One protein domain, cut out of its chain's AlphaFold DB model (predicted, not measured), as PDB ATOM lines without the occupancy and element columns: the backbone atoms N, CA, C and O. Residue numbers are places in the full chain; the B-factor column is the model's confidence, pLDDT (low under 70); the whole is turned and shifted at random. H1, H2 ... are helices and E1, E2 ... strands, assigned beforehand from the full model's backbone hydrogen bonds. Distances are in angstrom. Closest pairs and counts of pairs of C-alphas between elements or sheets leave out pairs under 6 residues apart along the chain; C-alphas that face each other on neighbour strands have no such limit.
ATOM      1  N   GLY A  65     108.801  -8.393  27.118       82.75
ATOM      2  CA  GLY A  65     108.220  -7.991  28.401       82.75
ATOM      3  C   GLY A  65     109.099  -7.060  29.248       82.75
ATOM      4  O   GLY A  65     108.565  -6.182  29.916       82.75
ATOM      5  N   GLU A  66     110.423  -7.211  29.213       87.19
ATOM      6  CA  GLU A  66     111.365  -6.342  29.932       87.19
ATOM      7  C   GLU A  66     111.427  -4.951  29.290       87.19
ATOM      8  O   GLU A  66     111.381  -3.948  29.998       87.19
ATOM      9  N   GLU A  67     111.412  -4.881  27.955       87.44
ATOM     10  CA  GLU A  67     111.333  -3.611  27.225       87.44
ATOM     11  C   GLU A  67     110.001  -2.889  27.484       87.44
ATOM     12  O   GLU A  67     109.995  -1.698  27.791       87.44
ATOM     13  N   ARG A  68     108.871  -3.614  27.451       92.75
ATOM     14  CA  ARG A  68     107.551  -3.064  27.814       92.75
ATOM     15  C   ARG A  68     107.537  -2.513  29.235       92.75
ATOM     16  O   ARG A  68     107.052  -1.408  29.451       92.75
ATOM     17  N   LYS A  69     108.069  -3.271  30.198       95.00
ATOM     18  CA  LYS A  69     108.106  -2.852  31.602       95.00
ATOM     19  C   LYS A  69     108.949  -1.589  31.779       95.00
ATOM     20  O   LYS A  69     108.488  -0.652  32.419       95.00
ATOM     21  N   ALA A  70     110.130  -1.539  31.163       95.38
ATOM     22  CA  ALA A  70     110.997  -0.365  31.211       95.38
ATOM     23  C   ALA A  70     110.345   0.871  30.562       95.38
ATOM     24  O   ALA A  70     110.481   1.974  31.086       95.38
ATOM     25  N   ALA A  71     109.610   0.696  29.456       96.31
ATOM     26  CA  ALA A  71     108.868   1.781  28.814       96.31
ATOM     27  C   ALA A  71     107.756   2.334  29.721       96.31
ATOM     28  O   ALA A  71     107.657   3.549  29.895       96.31
ATOM     29  N   VAL A  72     106.968   1.454  30.352       97.56
ATOM     30  CA  VAL A  72     105.920   1.853  31.307       97.56
ATOM     31  C   VAL A  72     106.521   2.556  32.524       97.56
ATOM     32  O   VAL A  72     106.070   3.642  32.871       97.56
ATOM     33  N   GLU A  73     107.581   2.009  33.126       98.06
ATOM     34  CA  GLU A  73     108.272   2.638  34.264       98.06
ATOM     35  C   GLU A  73     108.818   4.032  33.901       98.06
ATOM     36  O   GLU A  73     108.665   4.981  34.669       98.06
ATOM     37  N   ALA A  74     109.403   4.193  32.708       97.88
ATOM     38  CA  ALA A  74     109.895   5.486  32.237       97.88
ATOM     39  C   ALA A  74     108.761   6.504  32.012       97.88
ATOM     40  O   ALA A  74     108.906   7.672  32.382       97.88
ATOM     41  N   CYS A  75     107.637   6.064  31.439       98.25
ATOM     42  CA  CYS A  75     106.430   6.874  31.289       98.25
ATOM     43  C   CYS A  75     105.905   7.335  32.655       98.25
ATOM     44  O   CYS A  75     105.706   8.531  32.870       98.25
ATOM     45  N   MET A  76     105.772   6.412  33.612       98.56
ATOM     46  CA  MET A  76     105.287   6.715  34.961       98.56
ATOM     47  C   MET A  76     106.169   7.753  35.658       98.56
ATOM     48  O   MET A  76     105.655   8.734  36.188       98.56
ATOM     49  N   VAL A  77     107.496   7.597  35.598       98.25
ATOM     50  CA  VAL A  77     108.442   8.567  36.180       98.25
ATOM     51  C   VAL A  77     108.301   9.946  35.537       98.25
ATOM     52  O   VAL A  77     108.345  10.959  36.233       98.25
ATOM     53  N   ARG A  78     108.127  10.005  34.212       98.19
ATOM     54  CA  ARG A  78     107.991  11.268  33.479       98.19
ATOM     55  C   ARG A  78     106.702  12.017  33.822       98.19
ATOM     56  O   ARG A  78     106.737  13.244  33.905       98.19
ATOM     57  N   HIS A  79     105.602  11.296  34.012       97.25
ATOM     58  CA  HIS A  79     104.278  11.872  34.283       97.25
ATOM     59  C   HIS A  79     103.906  11.894  35.772       97.25
ATOM     60  O   HIS A  79     102.851  12.412  36.137       97.25
ATOM     61  N   GLY A  80     104.787  11.387  36.640       97.00
ATOM     62  CA  GLY A  80     104.598  11.369  38.088       97.00
ATOM     63  C   GLY A  80     103.430  10.486  38.523       97.00
ATOM     64  O   GLY A  80     102.614  10.932  39.328       97.00
ATOM     65  N   LEU A  81     103.324   9.285  37.949       96.94
ATOM     66  CA  LEU A  81     102.321   8.287  38.327       96.94
ATOM     67  C   LEU A  81     102.905   7.291  39.334       96.94
ATOM     68  O   LEU A  81     104.002   6.769  39.121       96.94
ATOM     69  N   ASP A  82     102.145   6.995  40.387       96.50
ATOM     70  CA  ASP A  82     102.501   5.962  41.373       96.50
ATOM     71  C   ASP A  82     102.138   4.550  40.880       96.50
ATOM     72  O   ASP A  82     102.832   3.580  41.186       96.50
ATOM     73  N   ASP A  83     101.092   4.450  40.056       97.06
ATOM     74  CA  ASP A  83     100.611   3.222  39.423       97.06
ATOM     75  C   ASP A  83     100.456   3.419  37.904       97.06
ATOM     76  O   ASP A  83     100.149   4.523  37.448       97.06
ATOM     77  N   PRO A  84     100.628   2.363  37.083       96.56
ATOM     78  CA  PRO A  84     100.492   2.466  35.628       96.56
ATOM     79  C   PRO A  84      99.070   2.830  35.188       96.56
ATOM     80  O   PRO A  84      98.898   3.310  34.073       96.56
ATOM     81  N   HIS A  85      98.073   2.622  36.054       96.88
ATOM     82  CA  HIS A  85      96.705   3.098  35.889       96.88
ATOM     83  C   HIS A  85      96.304   3.846  37.157       96.88
ATOM     84  O   HIS A  85      96.196   3.247  38.227       96.88
ATOM     85  N   GLU A  86      96.052   5.141  37.043       96.44
ATOM     86  CA  GLU A  86      95.724   5.990  38.178       96.44
ATOM     87  C   GLU A  86      94.386   6.694  37.951       96.44
ATOM     88  O   GLU A  86      94.136   7.288  36.898       96.44
ATOM     89  N   LYS A  87      93.520   6.640  38.966       96.31
ATOM     90  CA  LYS A  87      92.239   7.346  38.999       96.31
ATOM     91  C   LYS A  87      92.268   8.405  40.091       96.31
ATOM     92  O   LYS A  87      92.272   8.074  41.274       96.31
ATOM     93  N   ASN A  88      92.176   9.667  39.690       94.19
ATOM     94  CA  ASN A  88      92.175  10.805  40.599       94.19
ATOM     95  C   ASN A  88      90.800  11.457  40.685       94.19
ATOM     96  O   ASN A  88      90.390  12.233  39.820       94.19
ATOM     97  N   GLU A  89      90.106  11.165  41.782       85.81
ATOM     98  CA  GLU A  89      88.855  11.801  42.194       85.81
ATOM     99  C   GLU A  89      89.185  13.033  43.062       85.81
ATOM    100  O   GLU A  89      89.060  13.010  44.282       85.81
ATOM    101  N   GLY A  90      89.702  14.105  42.457       66.81
ATOM    102  CA  GLY A  90      90.147  15.279  43.228       66.81
ATOM    103  C   GLY A  90      90.422  16.547  42.424       66.81
ATOM    104  O   GLY A  90      90.957  17.514  42.966       66.81
ATOM    105  N   GLY A  91      90.078  16.558  41.133       62.84
ATOM    106  CA  GLY A  91      90.242  17.732  40.285       62.84
ATOM    107  C   GLY A  91      89.271  18.864  40.637       62.84
ATOM    108  O   GLY A  91      88.384  18.744  41.483       62.84
ATOM    109  N   THR A  92      89.412  19.992  39.945       63.31
ATOM    110  CA  THR A  92      88.476  21.118  40.037       63.31
ATOM    111  C   THR A  92      87.037  20.654  39.747       63.31
ATOM    112  O   THR A  92      86.790  20.015  38.724       63.31
ATOM    113  N   ALA A  93      86.100  20.986  40.644       67.81
ATOM    114  CA  ALA A  93      84.646  20.933  40.439       67.81
ATOM    115  C   ALA A  93      84.095  19.640  39.786       67.81
ATOM    116  O   ALA A  93      83.534  19.688  38.697       67.81
ATOM    117  N   GLY A  94      84.240  18.481  40.441       84.50
ATOM    118  CA  GLY A  94      83.589  17.242  39.975       84.50
ATOM    119  C   GLY A  94      84.254  16.589  38.756       84.50
ATOM    120  O   GLY A  94      83.609  15.836  38.029       84.50
ATOM    121  N   THR A  95      85.539  16.876  38.527       95.06
ATOM    122  CA  THR A  95      86.341  16.221  37.488       95.06
ATOM    123  C   THR A  95      87.106  15.029  38.055       95.06
ATOM    124  O   THR A  95      87.839  15.165  39.039       95.06
ATOM    125  N   VAL A  96      86.978  13.885  37.387       96.75
ATOM    126  CA  VAL A  96      87.778  12.678  37.609       96.75
ATOM    127  C   VAL A  96      88.797  12.555  36.481       96.75
ATOM    128  O   VAL A  96      88.436  12.660  35.308       96.75
ATOM    129  N   LEU A  97      90.066  12.343  36.826       96.94
ATOM    130  CA  LEU A  97      91.128  12.091  35.851       96.94
ATOM    131  C   LEU A  97      91.493  10.608  35.853       96.94
ATOM    132  O   LEU A  97      91.736  10.039  36.915       96.94
ATOM    133  N   PHE A  98      91.568  10.015  34.667       97.56
ATOM    134  CA  PHE A  98      92.123   8.685  34.434       97.56
ATOM    135  C   PHE A  98      93.419   8.856  33.666       97.56
ATOM    136  O   PHE A  98      93.416   9.408  32.563       97.56
ATOM    137  N   ARG A  99      94.520   8.436  34.277       97.31
ATOM    138  CA  ARG A  99      95.865   8.543  33.719       97.31
ATOM    139  C   ARG A  99      96.433   7.149  33.576       97.31
ATOM    140  O   ARG A  99      96.315   6.346  34.499       97.31
ATOM    141  N   GLU A 100      97.027   6.857  32.431       97.56
ATOM    142  CA  GLU A 100      97.574   5.530  32.168       97.56
ATOM    143  C   GLU A 100      98.877   5.609  31.379       97.56
ATOM    144  O   GLU A 100      98.983   6.369  30.419       97.56
ATOM    145  N   CYS A 101      99.844   4.785  31.779       97.69
ATOM    146  CA  CYS A 101     101.071   4.498  31.049       97.69
ATOM    147  C   CYS A 101     101.044   3.039  30.598       97.69
ATOM    148  O   CYS A 101     101.107   2.127  31.424       97.69
ATOM    149  N   THR A 102     100.985   2.801  29.289       95.62
ATOM    150  CA  THR A 102     100.888   1.439  28.742       95.62
ATOM    151  C   THR A 102     101.745   1.254  27.491       95.62
ATOM    152  O   THR A 102     102.020   2.208  26.759       95.62
ATOM    153  N   TRP A 103     102.198   0.017  27.245       94.12
ATOM    154  CA  TRP A 103     103.022  -0.320  26.080       94.12
ATOM    155  C   TRP A 103     102.608  -1.649  25.414       94.12
ATOM    156  O   TRP A 103     102.560  -2.695  26.076       94.12
ATOM    157  N   PRO A 104     102.388  -1.679  24.084       92.38
ATOM    158  CA  PRO A 104     102.526  -0.570  23.136       92.38
ATOM    159  C   PRO A 104     101.497   0.544  23.372       92.38
ATOM    160  O   PRO A 104     100.393   0.278  23.838       92.38
ATOM    161  N   ALA A 105     101.881   1.779  23.047       91.69
ATOM    162  CA  ALA A 105     101.024   2.950  23.195       91.69
ATOM    163  C   ALA A 105      99.723   2.796  22.370       91.69
ATOM    164  O   ALA A 105      99.806   2.460  21.180       91.69
ATOM    165  N   PRO A 106      98.531   3.030  22.955       90.69
ATOM    166  CA  PRO A 106      97.265   2.928  22.240       90.69
ATOM    167  C   PRO A 106      97.088   4.103  21.273       90.69
ATOM    168  O   PRO A 106      97.834   5.088  21.284       90.69
ATOM    169  N   ALA A 107      96.084   4.015  20.402       88.50
ATOM    170  CA  ALA A 107      95.862   5.034  19.389       88.50
ATOM    171  C   ALA A 107      95.471   6.386  20.021       88.50
ATOM    172  O   ALA A 107      94.411   6.548  20.623       88.50
ATOM    173  N   GLY A 108      96.319   7.396  19.813       86.19
ATOM    174  CA  GLY A 108      96.119   8.741  20.358       86.19
ATOM    175  C   GLY A 108      96.750   8.972  21.733       86.19
ATOM    176  O   GLY A 108      96.598  10.070  22.262       86.19
ATOM    177  N   ALA A 109      97.478   7.988  22.270       93.19
ATOM    178  CA  ALA A 109      98.421   8.209  23.360       93.19
ATOM    179  C   ALA A 109      99.607   9.075  22.922       93.19
ATOM    180  O   ALA A 109      99.909   9.216  21.731       93.19
ATOM    181  N   GLU A 110     100.306   9.630  23.906       95.31
ATOM    182  CA  GLU A 110     101.611  10.239  23.696       95.31
ATOM    183  C   GLU A 110     102.647   9.194  23.250       95.31
ATOM    184  O   GLU A 110     102.468   7.983  23.388       95.31
ATOM    185  N   ALA A 111     103.763   9.668  22.692       94.88
ATOM    186  CA  ALA A 111     104.803   8.797  22.141       94.88
ATOM    187  C   ALA A 111     105.477   7.891  23.193       94.88
ATOM    188  O   ALA A 111     106.112   6.906  22.824       94.88
ATOM    189  N   ASP A 112     105.359   8.226  24.477       95.81
ATOM    190  CA  ASP A 112     105.839   7.437  25.613       95.81
ATOM    191  C   ASP A 112     104.775   6.487  26.195       95.81
ATOM    192  O   ASP A 112     105.058   5.782  27.158       95.81
ATOM    193  N   GLY A 113     103.583   6.419  25.594       95.88
ATOM    194  CA  GLY A 113     102.493   5.553  26.041       95.88
ATOM    195  C   GLY A 113     101.572   6.178  27.086       95.88
ATOM    196  O   GLY A 113     100.682   5.481  27.576       95.88
ATOM    197  N   TYR A 114     101.751   7.464  27.407       97.75
ATOM    198  CA  TYR A 114     100.875   8.177  28.328       97.75
ATOM    199  C   TYR A 114      99.522   8.516  27.699       97.75
ATOM    200  O   TYR A 114      99.427   8.962  26.551       97.75
ATOM    201  N   THR A 115      98.466   8.356  28.487       97.56
ATOM    202  CA  THR A 115      97.118   8.819  28.171       97.56
ATOM    203  C   THR A 115      96.509   9.522  29.373       97.56
ATOM    204  O   THR A 115      96.732   9.140  30.522       97.56
ATOM    205  N   GLU A 116      95.698  10.537  29.091       97.19
ATOM    206  CA  GLU A 116      94.874  11.214  30.082       97.19
ATOM    207  C   GLU A 116      93.450  11.352  29.544       97.19
ATOM    208  O   GLU A 116      93.217  11.804  28.414       97.19
ATOM    209  N   ILE A 117      92.485  10.950  30.363       97.38
ATOM    210  CA  ILE A 117      91.061  11.121  30.113       97.38
ATOM    211  C   ILE A 117      90.488  11.897  31.292       97.38
ATOM    212  O   ILE A 117      90.491  11.427  32.429       97.38
ATOM    213  N   ALA A 118      89.977  13.090  31.012       97.06
ATOM    214  CA  ALA A 118      89.282  13.903  31.997       97.06
ATOM    215  C   ALA A 118      87.777  13.725  31.826       97.06
ATOM    216  O   ALA A 118      87.245  13.956  30.739       97.06
ATOM    217  N   VAL A 119      87.089  13.340  32.898       97.38
ATOM    218  CA  VAL A 119      85.632  13.218  32.913       97.38
ATOM    219  C   VAL A 119      85.059  14.190  33.928       97.38
ATOM    220  O   VAL A 119      85.308  14.062  35.123       97.38
ATOM    221  N   THR A 120      84.290  15.164  33.453       96.06
ATOM    222  CA  THR A 120      83.613  16.146  34.306       96.06
ATOM    223  C   THR A 120      82.113  15.905  34.261       96.06
ATOM    224  O   THR A 120      81.517  15.902  33.180       96.06
ATOM    225  N   SER A 121      81.501  15.709  35.426       94.75
ATOM    226  CA  SER A 121      80.054  15.525  35.547       94.75
ATOM    227  C   SER A 121      79.330  16.870  35.649       94.75
ATOM    228  O   SER A 121      79.769  17.768  36.365       94.75
ATOM    229  N   TYR A 122      78.213  16.987  34.940       92.81
ATOM    230  CA  TYR A 122      77.300  18.126  34.944       92.81
ATOM    231  C   TYR A 122      75.865  17.639  35.113       92.81
ATOM    232  O   TYR A 122      75.562  16.471  34.840       92.81
ATOM    233  N   ASP A 123      74.984  18.557  35.482       94.25
ATOM    234  CA  ASP A 123      73.552  18.312  35.487       94.25
ATOM    235  C   ASP A 123      73.036  18.046  34.061       94.25
ATOM    236  O   ASP A 123      73.413  18.714  33.089       94.25
ATOM    237  N   GLY A 124      72.241  16.985  33.926       91.69
ATOM    238  CA  GLY A 124      71.634  16.546  32.672       91.69
ATOM    239  C   GLY A 124      70.290  17.231  32.383       91.69
ATOM    240  O   GLY A 124      69.791  17.993  33.208       91.69
ATOM    241  N   PRO A 125      69.664  16.950  31.225       85.62
ATOM    242  CA  PRO A 125      68.391  17.566  30.832       85.62
ATOM    243  C   PRO A 125      67.249  17.319  31.835       85.62
ATOM    244  O   PRO A 125      66.385  18.176  31.992       85.62
ATOM    245  N   GLY A 126      67.270  16.183  32.540       81.69
ATOM    246  CA  GLY A 126      66.265  15.802  33.536       81.69
ATOM    247  C   GLY A 126      66.718  15.981  34.985       81.69
ATOM    248  O   GLY A 126      66.275  15.226  35.837       81.69
ATOM    249  N   GLU A 127      67.631  16.905  35.303       84.00
ATOM    250  CA  GLU A 127      68.189  17.040  36.667       84.00
ATOM    251  C   GLU A 127      67.133  17.159  37.787       84.00
ATOM    252  O   GLU A 127      67.358  16.714  38.911       84.00
ATOM    253  N   SER A 128      65.961  17.721  37.476       79.00
ATOM    254  CA  SER A 128      64.840  17.873  38.407       79.00
ATOM    255  C   SER A 128      63.923  16.647  38.493       79.00
ATOM    256  O   SER A 128      62.954  16.657  39.256       79.00
ATOM    257  N   GLU A 129      64.173  15.616  37.693       80.00
ATOM    258  CA  GLU A 129      63.356  14.410  37.602       80.00
ATOM    259  C   GLU A 129      63.890  13.300  38.518       80.00
ATOM    260  O   GLU A 129      65.081  13.204  38.812       80.00
ATOM    261  N   ALA A 130      62.991  12.437  39.002       70.62
ATOM    262  CA  ALA A 130      63.371  11.294  39.838       70.62
ATOM    263  C   ALA A 130      64.002  10.147  39.024       70.62
ATOM    264  O   ALA A 130      64.733   9.317  39.567       70.62
ATOM    265  N   GLU A 131      63.698  10.097  37.729       75.44
ATOM    266  CA  GLU A 131      64.129   9.082  36.773       75.44
ATOM    267  C   GLU A 131      64.591   9.776  35.482       75.44
ATOM    268  O   GLU A 131      64.372  10.968  35.312       75.44
ATOM    269  N   GLY A 132      65.246   9.047  34.578       85.31
ATOM    270  CA  GLY A 132      65.755   9.609  33.322       85.31
ATOM    271  C   GLY A 132      67.251   9.924  33.350       85.31
ATOM    272  O   GLY A 132      67.976   9.463  34.228       85.31
ATOM    273  N   MET A 133      67.731  10.647  32.335       91.00
ATOM    274  CA  MET A 133      69.151  10.978  32.152       91.00
ATOM    275  C   MET A 133      69.479  12.293  32.863       91.00
ATOM    276  O   MET A 133      69.479  13.366  32.263       91.00
ATOM    277  N   THR A 134      69.712  12.200  34.168       94.00
ATOM    278  CA  THR A 134      69.877  13.361  35.051       94.00
ATOM    279  C   THR A 134      71.320  13.850  35.178       94.00
ATOM    280  O   THR A 134      71.558  14.890  35.781       94.00
ATOM    281  N   VAL A 135      72.291  13.134  34.600       94.94
ATOM    282  CA  VAL A 135      73.723  13.464  34.671       94.94
ATOM    283  C   VAL A 135      74.349  13.404  33.279       94.94
ATOM    284  O   VAL A 135      74.171  12.427  32.552       94.94
ATOM    285  N   ALA A 136      75.137  14.416  32.927       95.94
ATOM    286  CA  ALA A 136      75.938  14.460  31.711       95.94
ATOM    287  C   ALA A 136      77.432  14.443  32.053       95.94
ATOM    288  O   ALA A 136      77.966  15.375  32.649       95.94
ATOM    289  N   ASN A 137      78.140  13.394  31.645       96.94
ATOM    290  CA  ASN A 137      79.587  13.292  31.804       96.94
ATOM    291  C   ASN A 137      80.274  13.774  30.527       96.94
ATOM    292  O   ASN A 137      80.189  13.106  29.496       96.94
ATOM    293  N   ARG A 138      80.962  14.916  30.583       96.81
ATOM    294  CA  ARG A 138      81.817  15.385  29.486       96.81
ATOM    295  C   ARG A 138      83.169  14.700  29.584       96.81
ATOM    296  O   ARG A 138      83.872  14.861  30.576       96.81
ATOM    297  N   VAL A 139      83.519  13.957  28.547       97.81
ATOM    298  CA  VAL A 139      84.747  13.175  28.433       97.81
ATOM    299  C   VAL A 139      85.680  13.902  27.482       97.81
ATOM    300  O   VAL A 139      85.369  14.034  26.301       97.81
ATOM    301  N   ARG A 140      86.821  14.370  27.982       96.94
ATOM    302  CA  ARG A 140      87.873  15.000  27.180       96.94
ATOM    303  C   ARG A 140      89.083  14.081  27.112       96.94
ATOM    304  O   ARG A 140      89.606  13.676  28.149       96.94
ATOM    305  N   SER A 141      89.541  13.779  25.899       95.75
ATOM    306  CA  SER A 141      90.713  12.931  25.679       95.75
ATOM    307  C   SER A 141      91.394  13.203  24.334       95.75
ATOM    308  O   SER A 141      90.770  13.616  23.349       95.75
ATOM    309  N   ALA A 142      92.697  12.923  24.274       94.62
ATOM    310  CA  ALA A 142      93.441  12.862  23.020       94.62
ATOM    311  C   ALA A 142      93.081  11.616  22.188       94.62
ATOM    312  O   ALA A 142      93.157  11.676  20.955       94.62
ATOM    313  N   CYS A 143      92.617  10.549  22.840       93.44
ATOM    314  CA  CYS A 143      92.339   9.253  22.235       93.44
ATOM    315  C   CYS A 143      91.238   9.320  21.183       93.44
ATOM    316  O   CYS A 143      90.342  10.166  21.243       93.44
ATOM    317  N   ARG A 144      91.339   8.459  20.164       91.25
ATOM    318  CA  ARG A 144      90.339   8.419  19.090       91.25
ATOM    319  C   ARG A 144      89.007   7.894  19.618       91.25
ATOM    320  O   ARG A 144      87.978   8.527  19.384       91.25
ATOM    321  N   ASP A 145      89.090   6.775  20.329       94.81
ATOM    322  CA  ASP A 145      87.978   6.082  20.955       94.81
ATOM    323  C   ASP A 145      88.293   5.903  22.447       94.81
ATOM    324  O   ASP A 145      89.439   5.644  22.825       94.81
ATOM    325  N   VAL A 146      87.280   6.081  23.292       97.06
ATOM    326  CA  VAL A 146      87.378   5.932  24.748       97.06
ATOM    327  C   VAL A 146      86.359   4.903  25.203       97.06
ATOM    328  O   VAL A 146      85.177   5.017  24.885       97.06
ATOM    329  N   GLU A 147      86.804   3.920  25.973       97.19
ATOM    330  CA  GLU A 147      85.928   3.004  26.694       97.19
ATOM    331  C   GLU A 147      85.723   3.532  28.112       97.19
ATOM    332  O   GLU A 147      86.695   3.770  28.827       97.19
ATOM    333  N   LEU A 148      84.468   3.705  28.520       98.25
ATOM    334  CA  LEU A 148      84.095   4.042  29.888       98.25
ATOM    335  C   LEU A 148      83.307   2.902  30.504       98.25
ATOM    336  O   LEU A 148      82.386   2.364  29.886       98.25
ATOM    337  N   VAL A 149      83.622   2.587  31.753       97.88
ATOM    338  CA  VAL A 149      82.883   1.600  32.529       97.88
ATOM    339  C   VAL A 149      82.263   2.273  33.738       97.88
ATOM    340  O   VAL A 149      82.895   3.074  34.428       97.88
ATOM    341  N   TYR A 150      81.000   1.948  33.988       97.75
ATOM    342  CA  TYR A 150      80.229   2.472  35.105       97.75
ATOM    343  C   TYR A 150      79.809   1.335  36.033       97.75
ATOM    344  O   TYR A 150      79.592   0.206  35.603       97.75
ATOM    345  N   LEU A 151      79.631   1.654  37.308       97.31
ATOM    346  CA  LEU A 151      78.964   0.810  38.286       97.31
ATOM    347  C   LEU A 151      77.520   1.281  38.450       97.31
ATOM    348  O   LEU A 151      77.278   2.448  38.753       97.31
ATOM    349  N   PHE A 152      76.561   0.378  38.301       96.50
ATOM    350  CA  PHE A 152      75.148   0.615  38.552       96.50
ATOM    351  C   PHE A 152      74.772   0.218  39.982       96.50
ATOM    352  O   PHE A 152      74.996  -0.917  40.404       96.50
ATOM    353  N   ASN A 153      74.161   1.141  40.725       96.25
ATOM    354  CA  ASN A 153      73.609   0.874  42.047       96.25
ATOM    355  C   ASN A 153      72.279   0.114  41.934       96.25
ATOM    356  O   ASN A 153      71.207   0.695  41.714       96.25
ATOM    357  N   ASN A 154      72.348  -1.196  42.136       93.94
ATOM    358  CA  ASN A 154      71.207  -2.084  42.262       93.94
ATOM    359  C   ASN A 154      70.917  -2.359  43.746       93.94
ATOM    360  O   ASN A 154      71.508  -3.251  44.351       93.94
ATOM    361  N   GLN A 155      69.999  -1.579  44.329       93.75
ATOM    362  CA  GLN A 155      69.494  -1.773  45.699       93.75
ATOM    363  C   GLN A 155      70.603  -1.823  46.771       93.75
ATOM    364  O   GLN A 155      70.575  -2.652  47.677       93.75
ATOM    365  N   GLY A 156      71.595  -0.934  46.667       93.75
ATOM    366  CA  GLY A 156      72.708  -0.834  47.616       93.75
ATOM    367  C   GLY A 156      73.936  -1.666  47.242       93.75
ATOM    368  O   GLY A 156      74.954  -1.566  47.923       93.75
ATOM    369  N   THR A 157      73.876  -2.447  46.160       96.06
ATOM    370  CA  THR A 157      75.035  -3.155  45.602       96.06
ATOM    371  C   THR A 157      75.424  -2.544  44.265       96.06
ATOM    372  O   THR A 157      74.567  -2.277  43.425       96.06
ATOM    373  N   PHE A 158      76.721  -2.346  44.049       96.69
ATOM    374  CA  PHE A 158      77.252  -1.879  42.776       96.69
ATOM    375  C   PHE A 158      77.579  -3.067  41.873       96.69
ATOM    376  O   PHE A 158      78.344  -3.949  42.257       96.69
ATOM    377  N   VAL A 159      76.998  -3.077  40.675       97.00
ATOM    378  CA  VAL A 159      77.307  -4.044  39.615       97.00
ATOM    379  C   VAL A 159      77.895  -3.308  38.425       97.00
ATOM    380  O   VAL A 159      77.458  -2.206  38.106       97.00
ATOM    381  N   GLN A 160      78.891  -3.892  37.773       96.62
ATOM    382  CA  GLN A 160      79.484  -3.288  36.587       96.62
ATOM    383  C   GLN A 160      78.463  -3.288  35.440       96.62
ATOM    384  O   GLN A 160      77.818  -4.303  35.181       96.62
ATOM    385  N   ALA A 161      78.280  -2.133  34.809       95.69
ATOM    386  CA  ALA A 161      77.484  -1.979  33.600       95.69
ATOM    387  C   ALA A 161      78.312  -2.363  32.367       95.69
ATOM    388  O   ALA A 161      79.543  -2.424  32.429       95.69
ATOM    389  N   ASP A 162      77.636  -2.573  31.238       95.94
ATOM    390  CA  ASP A 162      78.321  -2.794  29.967       95.94
ATOM    391  C   ASP A 162      79.209  -1.586  29.606       95.94
ATOM    392  O   ASP A 162      78.807  -0.433  29.826       95.94
ATOM    393  N   PRO A 163      80.411  -1.813  29.043       96.75
ATOM    394  CA  PRO A 163      81.282  -0.726  28.625       96.75
ATOM    395  C   PRO A 163      80.616   0.168  27.576       96.75
ATOM    396  O   PRO A 163      80.036  -0.302  26.595       96.75
ATOM    397  N   THR A 164      80.743   1.478  27.754       97.56
ATOM    398  CA  THR A 164      80.307   2.479  26.777       97.56
ATOM    399  C   THR A 164      81.513   2.952  25.981       97.56
ATOM    400  O   THR A 164      82.420   3.567  26.537       97.56
ATOM    401  N   ILE A 165      81.517   2.688  24.675       96.62
ATOM    402  CA  ILE A 165      82.567   3.154  23.764       96.62
ATOM    403  C   ILE A 165      82.117   4.464  23.117       96.62
ATOM    404  O   ILE A 165      81.038   4.521  22.529       96.62
ATOM    405  N   LEU A 166      82.948   5.500  23.213       96.12
ATOM    406  CA  LEU A 166      82.732   6.812  22.609       96.12
ATOM    407  C   LEU A 166      83.799   7.114  21.565       96.12
ATOM    408  O   LEU A 166      84.987   7.086  21.882       96.12
ATOM    409  N   SER A 167      83.377   7.544  20.382       94.88
ATOM    410  CA  SER A 167      84.243   8.304  19.476       94.88
ATOM    411  C   SER A 167      84.107   9.812  19.735       94.88
ATOM    412  O   SER A 167      83.137  10.267  20.356       94.88
ATOM    413  N   LYS A 168      85.077  10.618  19.279       92.88
ATOM    414  CA  LYS A 168      85.059  12.087  19.465       92.88
ATOM    415  C   LYS A 168      83.784  12.728  18.912       92.88
ATOM    416  O   LYS A 168      83.422  12.494  17.761       92.88
ATOM    417  N   GLY A 169      83.153  13.586  19.711       95.12
ATOM    418  CA  GLY A 169      81.940  14.308  19.332       95.12
ATOM    419  C   GLY A 169      80.648  13.492  19.441       95.12
ATOM    420  O   GLY A 169      79.583  14.023  19.131       95.12
ATOM    421  N   GLU A 170      80.708  12.230  19.876       96.50
ATOM    422  CA  GLU A 170      79.508  11.428  20.116       96.50
ATOM    423  C   GLU A 170      78.840  11.767  21.456       96.50
ATOM    424  O   GLU A 170      79.495  12.145  22.433       96.50
ATOM    425  N   ILE A 171      77.521  11.560  21.502       97.25
ATOM    426  CA  ILE A 171      76.733  11.545  22.735       97.25
ATOM    427  C   ILE A 171      76.070  10.175  22.869       97.25
ATOM    428  O   ILE A 171      75.297   9.770  21.995       97.25
ATOM    429  N   ARG A 172      76.334   9.464  23.967       97.38
ATOM    430  CA  ARG A 172      75.744   8.141  24.232       97.38
ATOM    431  C   ARG A 172      75.106   8.050  25.604       97.38
ATOM    432  O   ARG A 172      75.414   8.835  26.490       97.38
ATOM    433  N   ARG A 173      74.223   7.076  25.782       96.44
ATOM    434  CA  ARG A 173      73.654   6.676  27.072       96.44
ATOM    435  C   ARG A 173      74.539   5.599  27.700       96.44
ATOM    436  O   ARG A 173      74.988   4.711  26.981       96.44
ATOM    437  N   VAL A 174      74.738   5.638  29.022       95.75
ATOM    438  CA  VAL A 174      75.364   4.512  29.752       95.75
ATOM    439  C   VAL A 174      74.515   3.254  29.602       95.75
ATOM    440  O   VAL A 174      75.027   2.166  29.364       95.75
ATOM    441  N   GLU A 175      73.195   3.397  29.720       91.88
ATOM    442  CA  GLU A 175      72.270   2.281  29.568       91.88
ATOM    443  C   GLU A 175      72.234   1.807  28.105       91.88
ATOM    444  O   GLU A 175      71.747   2.499  27.205       91.88
ATOM    445  N   GLY A 176      72.799   0.621  27.866       86.81
ATOM    446  CA  GLY A 176      72.818  -0.037  26.560       86.81
ATOM    447  C   GLY A 176      73.716   0.619  25.503       86.81
ATOM    448  O   GLY A 176      73.659   0.212  24.345       86.81
ATOM    449  N   GLY A 177      74.511   1.642  25.847       89.31
ATOM    450  CA  GLY A 177      75.480   2.263  24.931       89.31
ATOM    451  C   GLY A 177      74.868   2.940  23.695       89.31
ATOM    452  O   GLY A 177      75.563   3.172  22.700       89.31
ATOM    453  N   SER A 178      73.562   3.215  23.725       92.56
ATOM    454  CA  SER A 178      72.811   3.763  22.593       92.56
ATOM    455  C   SER A 178      73.099   5.251  22.379       92.56
ATOM    456  O   SER A 178      73.465   5.971  23.310       92.56
ATOM    457  N   VAL A 179      72.934   5.729  21.142       94.94
ATOM    458  CA  VAL A 179      73.064   7.159  20.825       94.94
ATOM    459  C   VAL A 179      71.972   7.929  21.560       94.94
ATOM    460  O   VAL A 179      70.795   7.568  21.509       94.94
ATOM    461  N   TRP A 180      72.359   8.998  22.251       94.50
ATOM    462  CA  TRP A 180      71.387   9.881  22.877       94.50
ATOM    463  C   TRP A 180      70.818  10.849  21.838       94.50
ATOM    464  O   TRP A 180      71.559  11.464  21.073       94.50
ATOM    465  N   ILE A 181      69.493  10.975  21.822       93.00
ATOM    466  CA  ILE A 181      68.763  11.887  20.946       93.00
ATOM    467  C   ILE A 181      68.130  12.953  21.850       93.00
ATOM    468  O   ILE A 181      67.402  12.561  22.766       93.00
ATOM    469  N   PRO A 182      68.411  14.251  21.631       92.62
ATOM    470  CA  PRO A 182      67.781  15.331  22.385       92.62
ATOM    471  C   PRO A 182      66.281  15.380  22.101       92.62
ATOM    472  O   PRO A 182      65.858  15.160  20.963       92.62
ATOM    473  N   GLU A 183      65.478  15.727  23.103       91.31
ATOM    474  CA  GLU A 183      64.023  15.822  22.925       91.31
ATOM    475  C   GLU A 183      63.605  17.139  22.260       91.31
ATOM    476  O   GLU A 183      62.554  17.232  21.624       91.31
ATOM    477  N   ASN A 184      64.441  18.173  22.386       91.88
ATOM    478  CA  ASN A 184      64.185  19.508  21.862       91.88
ATOM    479  C   ASN A 184      65.486  20.247  21.487       91.88
ATOM    480  O   ASN A 184      66.597  19.836  21.826       91.88
ATOM    481  N   GLU A 185      65.353  21.372  20.777       92.19
ATOM    482  CA  GLU A 185      66.499  22.172  20.314       92.19
ATOM    483  C   GLU A 185      67.316  22.789  21.461       92.19
ATOM    484  O   GLU A 185      68.532  22.961  21.335       92.19
ATOM    485  N   THR A 186      66.668  23.114  22.584       92.25
ATOM    486  CA  THR A 186      67.338  23.681  23.761       92.25
ATOM    487  C   THR A 186      68.314  22.669  24.354       92.25
ATOM    488  O   THR A 186      69.478  23.005  24.576       92.25
ATOM    489  N   GLU A 187      67.878  21.421  24.530       91.75
ATOM    490  CA  GLU A 187      68.731  20.313  24.963       91.75
ATOM    491  C   GLU A 187      69.844  20.024  23.964       91.75
ATOM    492  O   GLU A 187      71.008  19.914  24.354       91.75
ATOM    493  N   ALA A 188      69.515  19.960  22.670       91.56
ATOM    494  CA  ALA A 188      70.505  19.730  21.621       91.56
ATOM    495  C   ALA A 188      71.653  20.751  21.706       91.56
ATOM    496  O   ALA A 188      72.831  20.395  21.624       91.56
ATOM    497  N   LYS A 189      71.313  22.024  21.940       91.56
ATOM    498  CA  LYS A 189      72.280  23.113  22.098       91.56
ATOM    499  C   LYS A 189      73.050  23.038  23.419       91.56
ATOM    500  O   LYS A 189      74.252  23.302  23.428       91.56
ATOM    501  N   ALA A 190      72.388  22.699  24.525       92.12
ATOM    502  CA  ALA A 190      73.020  22.596  25.843       92.12
ATOM    503  C   ALA A 190      74.063  21.464  25.901       92.12
ATOM    504  O   ALA A 190      75.146  21.627  26.472       92.12
ATOM    505  N   PHE A 191      73.773  20.344  25.238       93.38
ATOM    506  CA  PHE A 191      74.602  19.141  25.256       93.38
ATOM    507  C   PHE A 191      75.385  18.927  23.961       93.38
ATOM    508  O   PHE A 191      75.719  17.804  23.612       93.38
ATOM    509  N   THR A 192      75.747  19.999  23.255       95.00
ATOM    510  CA  THR A 192      76.670  19.893  22.119       95.00
ATOM    511  C   THR A 192      78.106  19.630  22.621       95.00
ATOM    512  O   THR A 192      78.627  20.422  23.424       95.00
ATOM    513  N   PRO A 193      78.779  18.548  22.179       94.75
ATOM    514  CA  PRO A 193      80.180  18.304  22.506       94.75
ATOM    515  C   PRO A 193      81.096  19.316  21.815       94.75
ATOM    516  O   PRO A 193      80.830  19.769  20.698       94.75
ATOM    517  N   ARG A 194      82.206  19.669  22.466       94.00
ATOM    518  CA  ARG A 194      83.297  20.398  21.805       94.00
ATOM    519  C   ARG A 194      84.125  19.458  20.925       94.00
ATOM    520  O   ARG A 194      83.929  18.251  20.910       94.00
ATOM    521  N   ARG A 195      85.077  20.028  20.178       88.81
ATOM    522  CA  ARG A 195      85.895  19.313  19.180       88.81
ATOM    523  C   ARG A 195      86.637  18.087  19.740       88.81
ATOM    524  O   ARG A 195      86.873  17.134  19.005       88.81
ATOM    525  N   ASP A 196      87.051  18.147  20.995       91.19
ATOM    526  CA  ASP A 196      87.818  17.135  21.727       91.19
ATOM    527  C   ASP A 196      87.026  16.524  22.893       91.19
ATOM    528  O   ASP A 196      87.605  15.871  23.760       91.19
ATOM    529  N   GLU A 197      85.709  16.739  22.907       95.50
ATOM    530  CA  GLU A 197      84.810  16.221  23.926       95.50
ATOM    531  C   GLU A 197      83.849  15.191  23.316       95.50
ATOM    532  O   GLU A 197      83.406  15.310  22.171       95.50
ATOM    533  N   SER A 198      83.480  14.211  24.126       97.50
ATOM    534  CA  SER A 198      82.306  13.358  23.936       97.50
ATOM    535  C   SER A 198      81.459  13.430  25.201       97.50
ATOM    536  O   SER A 198      81.938  13.875  26.247       97.50
ATOM    537  N   ILE A 199      80.189  13.043  25.128       97.69
ATOM    538  CA  ILE A 199      79.286  13.128  26.281       97.69
ATOM    539  C   ILE A 199      78.647  11.771  26.548       97.69
ATOM    540  O   ILE A 199      78.137  11.116  25.640       97.69
ATOM    541  N   VAL A 200      78.638  11.363  27.814       97.75
ATOM    542  CA  VAL A 200      77.871  10.204  28.272       97.75
ATOM    543  C   VAL A 200      76.743  10.666  29.177       97.75
ATOM    544  O   VAL A 200      76.979  11.237  30.241       97.75
ATOM    545  N   MET A 201      75.521  10.374  28.762       97.00
ATOM    546  CA  MET A 201      74.307  10.581  29.531       97.00
ATOM    547  C   MET A 201      74.094   9.408  30.485       97.00
ATOM    548  O   MET A 201      74.082   8.244  30.077       97.00
ATOM    549  N   SER A 202      73.928   9.722  31.762       96.00
ATOM    550  CA  SER A 202      73.686   8.770  32.840       96.00
ATOM    551  C   SER A 202      72.667   9.335  33.827       96.00
ATOM    552  O   SER A 202      72.055  10.377  33.601       96.00
ATOM    553  N   ASN A 203      72.495   8.655  34.957       94.88
ATOM    554  CA  ASN A 203      71.703   9.137  36.081       94.88
ATOM    555  C   ASN A 203      72.449   8.900  37.395       94.88
ATOM    556  O   ASN A 203      73.510   8.272  37.405       94.88
ATOM    557  N   ALA A 204      71.880   9.365  38.505       92.75
ATOM    558  CA  ALA A 204      72.499   9.278  39.829       92.75
ATOM    559  C   ALA A 204      72.745   7.839  40.338       92.75
ATOM    560  O   ALA A 204      73.433   7.648  41.339       92.75
ATOM    561  N   ARG A 205      72.200   6.808  39.675       94.81
ATOM    562  CA  ARG A 205      72.458   5.401  40.023       94.81
ATOM    563  C   ARG A 205      73.763   4.877  39.436       94.81
ATOM    564  O   ARG A 205      74.206   3.817  39.869       94.81
ATOM    565  N   TYR A 206      74.361   5.575  38.475       96.06
ATOM    566  CA  TYR A 206      75.629   5.184  37.874       96.06
ATOM    567  C   TYR A 206      76.793   5.947  38.505       96.06
ATOM    568  O   TYR A 206      76.767   7.170  38.613       96.06
ATOM    569  N   LYS A 207      77.845   5.220  38.879       95.56
ATOM    570  CA  LYS A 207      79.131   5.775  39.301       95.56
ATOM    571  C   LYS A 207      80.182   5.429  38.254       95.56
ATOM    572  O   LYS A 207      80.309   4.266  37.896       95.56
ATOM    573  N   LEU A 208      80.940   6.413  37.781       97.00
ATOM    574  CA  LEU A 208      82.046   6.157  36.859       97.00
ATOM    575  C   LEU A 208      83.146   5.337  37.552       97.00
ATOM    576  O   LEU A 208      83.655   5.734  38.607       97.00
ATOM    577  N   ASP A 209      83.508   4.207  36.953       97.00
ATOM    578  CA  ASP A 209      84.478   3.252  37.490       97.00
ATOM    579  C   ASP A 209      85.860   3.476  36.883       97.00
ATOM    580  O   ASP A 209      86.789   3.867  37.591       97.00
ATOM    581  N   SER A 210      85.949   3.317  35.559       97.25
ATOM    582  CA  SER A 210      87.174   3.399  34.771       97.25
ATOM    583  C   SER A 210      86.934   4.090  33.426       97.25
ATOM    584  O   SER A 210      85.809   4.139  32.917       97.25
ATOM    585  N   ALA A 211      88.007   4.628  32.851       97.69
ATOM    586  CA  ALA A 211      88.053   5.089  31.473       97.69
ATOM    587  C   ALA A 211      89.425   4.755  30.880       97.69
ATOM    588  O   ALA A 211      90.435   4.934  31.560       97.69
ATOM    589  N   ARG A 212      89.466   4.278  29.633       96.12
ATOM    590  CA  ARG A 212      90.715   3.945  28.929       96.12
ATOM    591  C   ARG A 212      90.612   4.178  27.429       96.12
ATOM    592  O   ARG A 212      89.519   4.231  26.867       96.12
ATOM    593  N   CYS A 213      91.762   4.290  26.783       95.44
ATOM    594  CA  CYS A 213      91.854   4.417  25.334       95.44
ATOM    595  C   CYS A 213      91.805   3.044  24.653       95.44
ATOM    596  O   CYS A 213      92.278   2.058  25.222       95.44
ATOM    597  N   LEU A 214      91.241   2.998  23.442       92.44
ATOM    598  CA  LEU A 214      91.174   1.802  22.593       92.44
ATOM    599  C   LEU A 214      92.107   1.892  21.376       92.44
ATOM    600  O   LEU A 214      92.311   3.009  20.845       92.44
TER     601      LEU A 214
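AT A GLANCE: This is residues 65 to 214 of the 214 residues of an uncharacterized protein of Rhodococcus maanshanensis (UniProt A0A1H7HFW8). Two strongly twisted sheets form a sandwich, only partly face to face: one of six strands, E1 E2 E3 E4 E9 E8, and one of four, in which E6, E7 and E10 each pair with E5. The long helix H1 is at one end of the longest axis, beside the ends of E2 and E3; the small H2 lies toward the other end, off both sheets, and the hairpin of E5 and E6 reaches beyond the part where the sheets face each other. The printed part has 150 residues, with two named helices and ten named strands in the order H1 E1 E2 E3 E4 E5 E6 E7 E8 H2 E9 E10. The six-strand sheet, in the order E1, E2, E3, E4, E9, E8, is mixed; the other is branched and antiparallel. The class is mixed, helices and strands, and the whole is compact, with a radius of gyration of the C-alphas of 16.3 A and spans of 52 by 36 by 28 A.

HOW THE PARTS SIT: Helix H1, residues 65 to 79, precedes E1, residues 85 to 89, E2, 95 to 101, E3, 114 to 123, and E4, 135 to 141. These strands make a meander, each the antiparallel neighbour of the one before, with N 86 and O 99 at 2.8 A, N 98 and O 117 at 2.9 A, and N 120 and O 138 at 2.9 A. H1 stands at the sheet's level, at a height of 3.2 A over the sheet; its closest C-alphas to E2 are those of Val 72 and Cys 101, 5.5 A. E5, residues 145 to 154, has E6, 157 to 160, and E7, 164 to 167, on one side and E10, 206 to 213, on the other side; N 152 and O 159 are 2.7 A apart, N 146 and O 166 2.9 A, N 149 and O 210 2.9 A. E8, residues 171 to 173, H2, 185 to 190, and E9, 197 to 202, form a strand-helix-strand unit, two parallel neighbour strands with a helix between, with a left-handed crossover; N 201 and O 172 are 2.7 A apart. E9 is antiparallel to E4, with N 137 and O 200 at 2.8 A. Between the sheets, Phe 98 of E2 and Ala 211 of E10 have the closest C-alphas of their strands, 6.2 A. In H1 and H2 every O i to N i+4 pair is within hydrogen-bond range.

IN THESE COORDINATES: H1 begins at C-alpha 65 (108.220, -7.991, 28.401) and is 21.1 A long. E3 is 30.0 A and E5 28.3 A. E10, 20.5 A, bends by 54 degrees at residue 209 and ends at C-alpha 213 (91.854, 4.417, 25.334).

THE WHOLE: The C-alphas of Glu 66 and Asn 184 are the two farthest apart, 54.4 A. The printed part has no cut. The links E2 to E3, E3 to E4 and E8 to H2 are long. The mean pLDDT of the printed part is 93.3; residues 90 to 93 are under 70.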